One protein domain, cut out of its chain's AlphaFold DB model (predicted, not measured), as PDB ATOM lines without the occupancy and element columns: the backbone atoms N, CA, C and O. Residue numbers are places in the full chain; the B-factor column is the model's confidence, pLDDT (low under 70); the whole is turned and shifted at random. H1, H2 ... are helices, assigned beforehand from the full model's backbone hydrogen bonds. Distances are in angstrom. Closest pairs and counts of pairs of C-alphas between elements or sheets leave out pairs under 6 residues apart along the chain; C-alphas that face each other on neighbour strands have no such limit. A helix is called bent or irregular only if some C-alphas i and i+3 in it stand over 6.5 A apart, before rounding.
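AT A GLANCE: This is residues 324 to 383 of the 969 residues of an uncharacterized protein of Abscondita terminalis (UniProt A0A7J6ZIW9). Look for a small, compact group of helices running to and fro: the longest helix, H2, folds back on itself as two arms, H2a and H2b, with H1 packed beside H2a and H3 beside H1. The bundle is open between H2b and H3, which meet only at a corner. The printed part has 60 residues, with three named helices in the order H1, H2, H3 and no named strand, class all helix. It is compact, with a radius of gyration of the C-alphas of 10.2 A, and spans 31 by 21 by 19 A.

HOW THE PARTS SIT: Begin at H2, residues 341 to 367, assigned as one helix by its hydrogen bonds but bent, with C-alphas 353 and 356 8.8 A apart. Its arms, H2a, residues 341 to 353, and H2b, residues 356 to 367, touch at a shallow tilt of 31 degrees, opposite ways, closest at the C-alphas of Thr 350 and Ser 358, 5.4 A. H1, residues 329 to 337, forms a helical hairpin with H2a; they touch at 5 degrees, closest at the C-alphas of Cys 335 and Lys 344, 5.2 A. H3, residues 370 to 383, touches H1 at a shallow tilt of 20 degrees, opposite ways, closest at the C-alphas of Lys 337 and Leu 375, 5.0 A. H2b and H3 touch only at the corner, closest at the C-alphas of Leu 367 and Arg 376, 5.6 A. H1 and H2b are apart. Each O i to N i+4 pair is within hydrogen-bond range in H2a, against 6 of 8 in H2b, 8 of 10 in H3 and 1 of 5 in H1, where 5 of 6 O i to N i+3 pairs are.

IN THESE COORDINATES: Find C-alpha 341 at (198.619, 214.964, 184.965); from there H2a runs 18.6 A, and H2b measures 16.1 A. H1 starts at C-alpha 329, (199.915, 217.352, 166.150), and measures 14.1 A. H3 runs 19.0 A to C-alpha 383 at (187.809, 218.839, 165.071). H2b and H3 are irregular: C-alphas 357 and 360 are 7.4 A apart, and 371 and 374 are 8.1 A apart.

THE WHOLE: The C-alphas farthest apart, of Lys 324 and Ala 370, are 32.5 A apart. The printed part has no cut, and both links are tight. Only residue 324 has a pLDDT under 70.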
ATOM      1  N   LYS A 324     208.414 211.815 163.787       67.69
ATOM      2  CA  LYS A 324     208.811 213.229 163.658       67.69
ATOM      3  C   LYS A 324     207.676 214.209 163.947       67.69
ATOM      4  O   LYS A 324     207.916 215.221 164.605       67.69
ATOM      5  N   VAL A 325     206.467 213.928 163.457       72.06
ATOM      6  CA  VAL A 325     205.328 214.869 163.453       72.06
ATOM      7  C   VAL A 325     204.238 214.470 164.458       72.06
ATOM      8  O   VAL A 325     203.548 215.332 165.003       72.06
ATOM      9  N   GLY A 326     204.136 213.184 164.791       75.19
ATOM     10  CA  GLY A 326     203.038 212.631 165.584       75.19
ATOM     11  C   GLY A 326     201.793 212.318 164.747       75.19
ATOM     12  O   GLY A 326     201.677 212.715 163.586       75.19
ATOM     13  N   MET A 327     200.863 211.582 165.352       83.19
ATOM     14  CA  MET A 327     199.631 211.103 164.714       83.19
ATOM     15  C   MET A 327     198.669 212.261 164.388       83.19
ATOM     16  O   MET A 327     198.210 212.386 163.254       83.19
ATOM     17  N   ASP A 328     198.424 213.147 165.356       86.94
ATOM     18  CA  ASP A 328     197.674 214.398 165.175       86.94
ATOM     19  C   ASP A 328     198.308 215.503 166.028       86.94
ATOM     20  O   ASP A 328     198.044 215.628 167.228       86.94
ATOM     21  N   SER A 329     199.191 216.304 165.428       87.69
ATOM     22  CA  SER A 329     199.915 217.352 166.150       87.69
ATOM     23  C   SER A 329     198.987 218.475 166.617       87.69
ATOM     24  O   SER A 329     199.265 219.098 167.643       87.69
ATOM     25  N   ALA A 330     197.889 218.738 165.896       88.62
ATOM     26  CA  ALA A 330     196.931 219.782 166.254       88.62
ATOM     27  C   ALA A 330     196.182 219.416 167.542       88.62
ATOM     28  O   ALA A 330     196.153 220.210 168.484       88.62
ATOM     29  N   LYS A 331     195.661 218.186 167.641       90.19
ATOM     30  CA  LYS A 331     195.037 217.690 168.881       90.19
ATOM     31  C   LYS A 331     196.068 217.458 169.990       90.19
ATOM     32  O   LYS A 331     195.767 217.656 171.165       90.19
ATOM     33  N   TRP A 332     197.314 217.129 169.652       88.44
ATOM     34  CA  TRP A 332     198.377 216.992 170.649       88.44
ATOM     35  C   TRP A 332     198.726 218.315 171.355       88.44
ATOM     36  O   TRP A 332     198.994 218.309 172.560       88.44
ATOM     37  N   HIS A 333     198.637 219.463 170.669       87.56
ATOM     38  CA  HIS A 333     198.749 220.782 171.318       87.56
ATOM     39  C   HIS A 333     197.724 220.970 172.447       87.56
ATOM     40  O   HIS A 333     198.045 221.558 173.481       87.56
ATOM     41  N   CYS A 334     196.525 220.393 172.315       90.50
ATOM     42  CA  CYS A 334     195.499 220.457 173.355       90.50
ATOM     43  C   CYS A 334     195.876 219.715 174.638       90.50
ATOM     44  O   CYS A 334     195.392 220.079 175.706       90.50
ATOM     45  N   CYS A 335     196.777 218.728 174.594       89.31
ATOM     46  CA  CYS A 335     197.126 217.940 175.777       89.31
ATOM     47  C   CYS A 335     197.742 218.778 176.909       89.31
ATOM     48  O   CYS A 335     197.690 218.373 178.070       89.31
ATOM     49  N   GLN A 336     198.309 219.951 176.606       83.50
ATOM     50  CA  GLN A 336     198.809 220.872 177.630       83.50
ATOM     51  C   GLN A 336     197.691 221.584 178.407       83.50
ATOM     52  O   GLN A 336     197.954 222.057 179.508       83.50
ATOM     53  N   LYS A 337     196.465 221.618 177.867       85.56
ATOM     54  CA  LYS A 337     195.268 222.191 178.502       85.56
ATOM     55  C   LYS A 337     194.588 221.233 179.490       85.56
ATOM     56  O   LYS A 337     193.614 221.624 180.125       85.56
ATOM     57  N   ALA A 338     195.078 219.998 179.605       87.62
ATOM     58  CA  ALA A 338     194.587 219.035 180.583       87.62
ATOM     59  C   ALA A 338     194.882 219.511 182.012       87.62
ATOM     60  O   ALA A 338     196.014 219.885 182.326       87.62
ATOM     61  N   ASN A 339     193.870 219.451 182.872       87.38
ATOM     62  CA  ASN A 339     193.956 219.829 184.277       87.38
ATOM     63  C   ASN A 339     194.696 218.749 185.087       87.38
ATOM     64  O   ASN A 339     195.570 219.049 185.899       87.38
ATOM     65  N   SER A 340     194.421 217.466 184.821       89.06
ATOM     66  CA  SER A 340     195.103 216.355 185.484       89.06
ATOM     67  C   SER A 340     196.357 215.889 184.736       89.06
ATOM     68  O   SER A 340     196.403 215.713 183.513       89.06
ATOM     69  N   ALA A 341     197.398 215.557 185.506       86.50
ATOM     70  CA  ALA A 341     198.619 214.964 184.965       86.50
ATOM     71  C   ALA A 341     198.392 213.569 184.347       86.50
ATOM     72  O   ALA A 341     199.225 213.108 183.560       86.50
ATOM     73  N   HIS A 342     197.310 212.875 184.721       90.50
ATOM     74  CA  HIS A 342     196.918 211.599 184.120       90.50
ATOM     75  C   HIS A 342     196.388 211.817 182.700       90.50
ATOM     76  O   HIS A 342     196.936 211.243 181.755       90.50
ATOM     77  N   CYS A 343     195.417 212.718 182.533       91.50
ATOM     78  CA  CYS A 343     194.841 213.028 181.229       91.50
ATOM     79  C   CYS A 343     195.842 213.673 180.279       91.50
ATOM     80  O   CYS A 343     195.883 213.304 179.108       91.50
ATOM     81  N   LYS A 344     196.754 214.514 180.782       88.88
ATOM     82  CA  LYS A 344     197.874 215.047 179.990       88.88
ATOM     83  C   LYS A 344     198.728 213.946 179.350       88.88
ATOM     84  O   LYS A 344     199.059 214.017 178.163       88.88
ATOM     85  N   ARG A 345     199.085 212.917 180.129       87.44
ATOM     86  CA  ARG A 345     199.893 211.773 179.666       87.44
ATOM     87  C   ARG A 345     199.116 210.891 178.695       87.44
ATOM     88  O   ARG A 345     199.655 210.527 177.654       87.44
ATOM     89  N   LEU A 346     197.861 210.584 179.016       88.81
ATOM     90  CA  LEU A 346     197.010 209.726 178.197       88.81
ATOM     91  C   LEU A 346     196.660 210.382 176.851       88.81
ATOM     92  O   LEU A 346     196.781 209.740 175.811       88.81
ATOM     93  N   CYS A 347     196.353 211.681 176.856       90.44
ATOM     94  CA  CYS A 347     196.183 212.501 175.654       90.44
ATOM     95  C   CYS A 347     197.444 212.478 174.782       90.44
ATOM     96  O   CYS A 347     197.385 212.144 173.601       90.44
ATOM     97  N   SER A 348     198.610 212.753 175.383       88.06
ATOM     98  CA  SER A 348     199.880 212.775 174.646       88.06
ATOM     99  C   SER A 348     200.215 211.408 174.051       88.06
ATOM    100  O   SER A 348     200.697 211.336 172.929       88.06
ATOM    101  N   LYS A 349     199.939 210.311 174.767       85.88
ATOM    102  CA  LYS A 349     200.113 208.947 174.246       85.88
ATOM    103  C   LYS A 349     199.224 208.699 173.016       85.88
ATOM    104  O   LYS A 349     199.713 208.203 172.000       85.88
ATOM    105  N   THR A 350     197.964 209.118 173.113       87.38
ATOM    106  CA  THR A 350     196.915 208.932 172.100       87.38
ATOM    107  C   THR A 350     197.233 209.653 170.795       87.38
ATOM    108  O   THR A 350     197.228 209.033 169.738       87.38
ATOM    109  N   PHE A 351     197.588 210.937 170.857       87.81
ATOM    110  CA  PHE A 351     197.833 211.741 169.654       87.81
ATOM    111  C   PHE A 351     199.276 211.689 169.135       87.81
ATOM    112  O   PHE A 351     199.557 212.188 168.046       87.81
ATOM    113  N   ARG A 352     200.203 211.066 169.876       82.94
ATOM    114  CA  ARG A 352     201.588 210.877 169.425       82.94
ATOM    115  C   ARG A 352     201.760 209.630 168.560       82.94
ATOM    116  O   ARG A 352     202.288 209.761 167.463       82.94
ATOM    117  N   LYS A 353     201.373 208.445 169.053       76.69
ATOM    118  CA  LYS A 353     201.657 207.156 168.379       76.69
ATOM    119  C   LYS A 353     200.562 206.099 168.555       76.69
ATOM    120  O   LYS A 353     200.262 205.389 167.605       76.69
ATOM    121  N   ASP A 354     199.933 206.014 169.729       74.44
ATOM    122  CA  ASP A 354     199.174 204.816 170.128       74.44
ATOM    123  C   ASP A 354     197.645 205.001 170.093       74.44
ATOM    124  O   ASP A 354     196.935 204.403 170.908       74.44
ATOM    125  N   TRP A 355     197.131 205.819 169.164       78.06
ATOM    126  CA  TRP A 355     195.708 206.190 169.053       78.06
ATOM    127  C   TRP A 355     194.751 205.008 169.253       78.06
ATOM    128  O   TRP A 355     193.872 205.061 170.111       78.06
ATOM    129  N   SER A 356     194.962 203.917 168.514       73.75
ATOM    130  CA  SER A 356     194.093 202.733 168.520       73.75
ATOM    131  C   SER A 356     193.973 202.051 169.883       73.75
ATOM    132  O   SER A 356     192.929 201.487 170.186       73.75
ATOM    133  N   THR A 357     195.018 202.105 170.714       79.38
ATOM    134  CA  THR A 357     195.055 201.384 171.999       79.38
ATOM    135  C   THR A 357     194.655 202.254 173.185       79.38
ATOM    136  O   THR A 357     194.195 201.732 174.200       79.38
ATOM    137  N   SER A 358     194.844 203.575 173.099       83.75
ATOM    138  CA  SER A 358     194.597 204.482 174.223       83.75
ATOM    139  C   SER A 358     193.356 205.360 174.072       83.75
ATOM    140  O   SER A 358     192.950 205.950 175.074       83.75
ATOM    141  N   TRP A 359     192.735 205.433 172.887       83.25
ATOM    142  CA  TRP A 359     191.567 206.289 172.641       83.25
ATOM    143  C   TRP A 359     190.394 206.002 173.579       83.25
ATOM    144  O   TRP A 359     189.877 206.927 174.194       83.25
ATOM    145  N   GLU A 360     189.998 204.740 173.744       82.62
ATOM    146  CA  GLU A 360     188.843 204.386 174.580       82.62
ATOM    147  C   GLU A 360     189.049 204.818 176.040       82.62
ATOM    148  O   GLU A 360     188.204 205.486 176.638       82.62
ATOM    149  N   GLN A 361     190.230 204.523 176.594       85.50
ATOM    150  CA  GLN A 361     190.588 204.952 177.945       85.50
ATOM    151  C   GLN A 361     190.646 206.476 178.052       85.50
ATOM    152  O   GLN A 361     190.220 207.033 179.062       85.50
ATOM    153  N   PHE A 362     191.178 207.152 177.034       88.00
ATOM    154  CA  PHE A 362     191.258 208.607 176.990       88.00
ATOM    155  C   PHE A 362     189.869 209.248 176.962       88.00
ATOM    156  O   PHE A 362     189.580 210.144 177.756       88.00
ATOM    157  N   HIS A 363     188.991 208.752 176.100       84.81
ATOM    158  CA  HIS A 363     187.633 209.243 175.955       84.81
ATOM    159  C   HIS A 363     186.844 209.074 177.260       84.81
ATOM    160  O   HIS A 363     186.323 210.048 177.805       84.81
ATOM    161  N   LEU A 364     186.841 207.861 177.821       82.31
ATOM    162  CA  LEU A 364     186.065 207.536 179.018       82.31
ATOM    163  C   LEU A 364     186.610 208.160 180.302       82.31
ATOM    164  O   LEU A 364     185.818 208.480 181.182       82.31
ATOM    165  N   LYS A 365     187.934 208.306 180.452       85.44
ATOM    166  CA  LYS A 365     188.538 208.814 181.698       85.44
ATOM    167  C   LYS A 365     188.842 210.306 181.680       85.44
ATOM    168  O   LYS A 365     189.072 210.849 182.752       85.44
ATOM    169  N   CYS A 366     188.883 210.950 180.514       89.25
ATOM    170  CA  CYS A 366     189.269 212.357 180.402       89.25
ATOM    171  C   CYS A 366     188.204 213.203 179.713       89.25
ATOM    172  O   CYS A 366     187.739 214.170 180.301       89.25
ATOM    173  N   LEU A 367     187.780 212.848 178.496       84.69
ATOM    174  CA  LEU A 367     186.842 213.692 177.742       84.69
ATOM    175  C   LEU A 367     185.438 213.729 178.363       84.69
ATOM    176  O   LEU A 367     184.752 214.744 178.265       84.69
ATOM    177  N   SER A 368     185.039 212.663 179.055       78.56
ATOM    178  CA  SER A 368     183.787 212.593 179.819       78.56
ATOM    179  C   SER A 368     183.789 213.438 181.102       78.56
ATOM    180  O   SER A 368     182.724 213.743 181.634       78.56
ATOM    181  N   GLN A 369     184.961 213.827 181.623       77.44
ATOM    182  CA  GLN A 369     185.056 214.524 182.904       77.44
ATOM    183  C   GLN A 369     184.766 216.019 182.740       77.44
ATOM    184  O   GLN A 369     185.320 216.694 181.868       77.44
ATOM    185  N   ALA A 370     183.921 216.576 183.610       73.62
ATOM    186  CA  ALA A 370     183.653 218.016 183.631       73.62
ATOM    187  C   ALA A 370     184.896 218.835 184.028       73.62
ATOM    188  O   ALA A 370     185.117 219.915 183.492       73.62
ATOM    189  N   SER A 371     185.757 218.289 184.891       79.69
ATOM    190  CA  SER A 371     187.005 218.920 185.348       79.69
ATOM    191  C   SER A 371     188.063 219.115 184.250       79.69
ATOM    192  O   SER A 371     188.985 219.911 184.432       79.69
ATOM    193  N   GLU A 372     187.938 218.402 183.127       86.06
ATOM    194  CA  GLU A 372     188.833 218.455 181.962       86.06
ATOM    195  C   GLU A 372     188.229 219.287 180.810       86.06
ATOM    196  O   GLU A 372     188.563 219.099 179.637       86.06
ATOM    197  N   GLU A 373     187.341 220.237 181.128       79.88
ATOM    198  CA  GLU A 373     186.654 221.094 180.151       79.88
ATOM    199  C   GLU A 373     187.627 221.795 179.186       79.88
ATOM    200  O   GLU A 373     187.397 221.820 177.978       79.88
ATOM    201  N   GLY A 374     188.749 222.322 179.691       82.44
ATOM    202  CA  GLY A 374     189.751 223.012 178.872       82.44
ATOM    203  C   GLY A 374     190.381 222.124 177.792       82.44
ATOM    204  O   GLY A 374     190.623 222.587 176.676       82.44
ATOM    205  N   LEU A 375     190.599 220.842 178.101       88.62
ATOM    206  CA  LEU A 375     191.110 219.850 177.158       88.62
ATOM    207  C   LEU A 375     190.052 219.473 176.118       88.62
ATOM    208  O   LEU A 375     190.343 219.512 174.922       88.62
ATOM    209  N   ARG A 376     188.832 219.147 176.569       86.88
ATOM    210  CA  ARG A 376     187.713 218.778 175.688       86.88
ATOM    211  C   ARG A 376     187.392 219.904 174.708       86.88
ATOM    212  O   ARG A 376     187.416 219.682 173.505       86.88
ATOM    213  N   ASN A 377     187.205 221.126 175.209       85.94
ATOM    214  CA  ASN A 377     186.882 222.288 174.380       85.94
ATOM    215  C   ASN A 377     187.962 222.571 173.323       85.94
ATOM    216  O   ASN A 377     187.638 223.032 172.230       85.94
ATOM    217  N   CYS A 378     189.236 222.321 173.645       89.50
ATOM    218  CA  CYS A 378     190.333 222.479 172.694       89.50
ATOM    219  C   CYS A 378     190.272 221.426 171.581       89.50
ATOM    220  O   CYS A 378     190.392 221.778 170.411       89.50
ATOM    221  N   ILE A 379     190.052 220.153 171.931       90.38
ATOM    222  CA  ILE A 379     189.936 219.065 170.948       90.38
ATOM    223  C   ILE A 379     188.728 219.299 170.037       90.38
ATOM    224  O   ILE A 379     188.882 219.262 168.819       90.38
ATOM    225  N   ASP A 380     187.574 219.645 170.617       86.62
ATOM    226  CA  ASP A 380     186.358 219.958 169.865       86.62
ATOM    227  C   ASP A 380     186.584 221.124 168.891       86.62
ATOM    228  O   ASP A 380     186.036 221.133 167.799       86.62
ATOM    229  N   GLU A 381     187.363 222.148 169.259       87.38
ATOM    230  CA  GLU A 381     187.671 223.293 168.384       87.38
ATOM    231  C   GLU A 381     188.602 222.953 167.213       87.38
ATOM    232  O   GLU A 381     188.503 223.587 166.160       87.38
ATOM    233  N   VAL A 382     189.492 221.972 167.381       89.00
ATOM    234  CA  VAL A 382     190.336 221.465 166.288       89.00
ATOM    235  C   VAL A 382     189.528 220.605 165.322       89.00
ATOM    236  O   VAL A 382     189.754 220.694 164.121       89.00
ATOM    237  N   GLU A 383     188.614 219.789 165.846       85.94
ATOM    238  CA  GLU A 383     187.809 218.839 165.071       85.94
ATOM    239  C   GLU A 383     186.613 219.510 164.381       85.94
ATOM    240  O   GLU A 383     186.463 219.426 163.168       85.94
TER     241      GLU A 383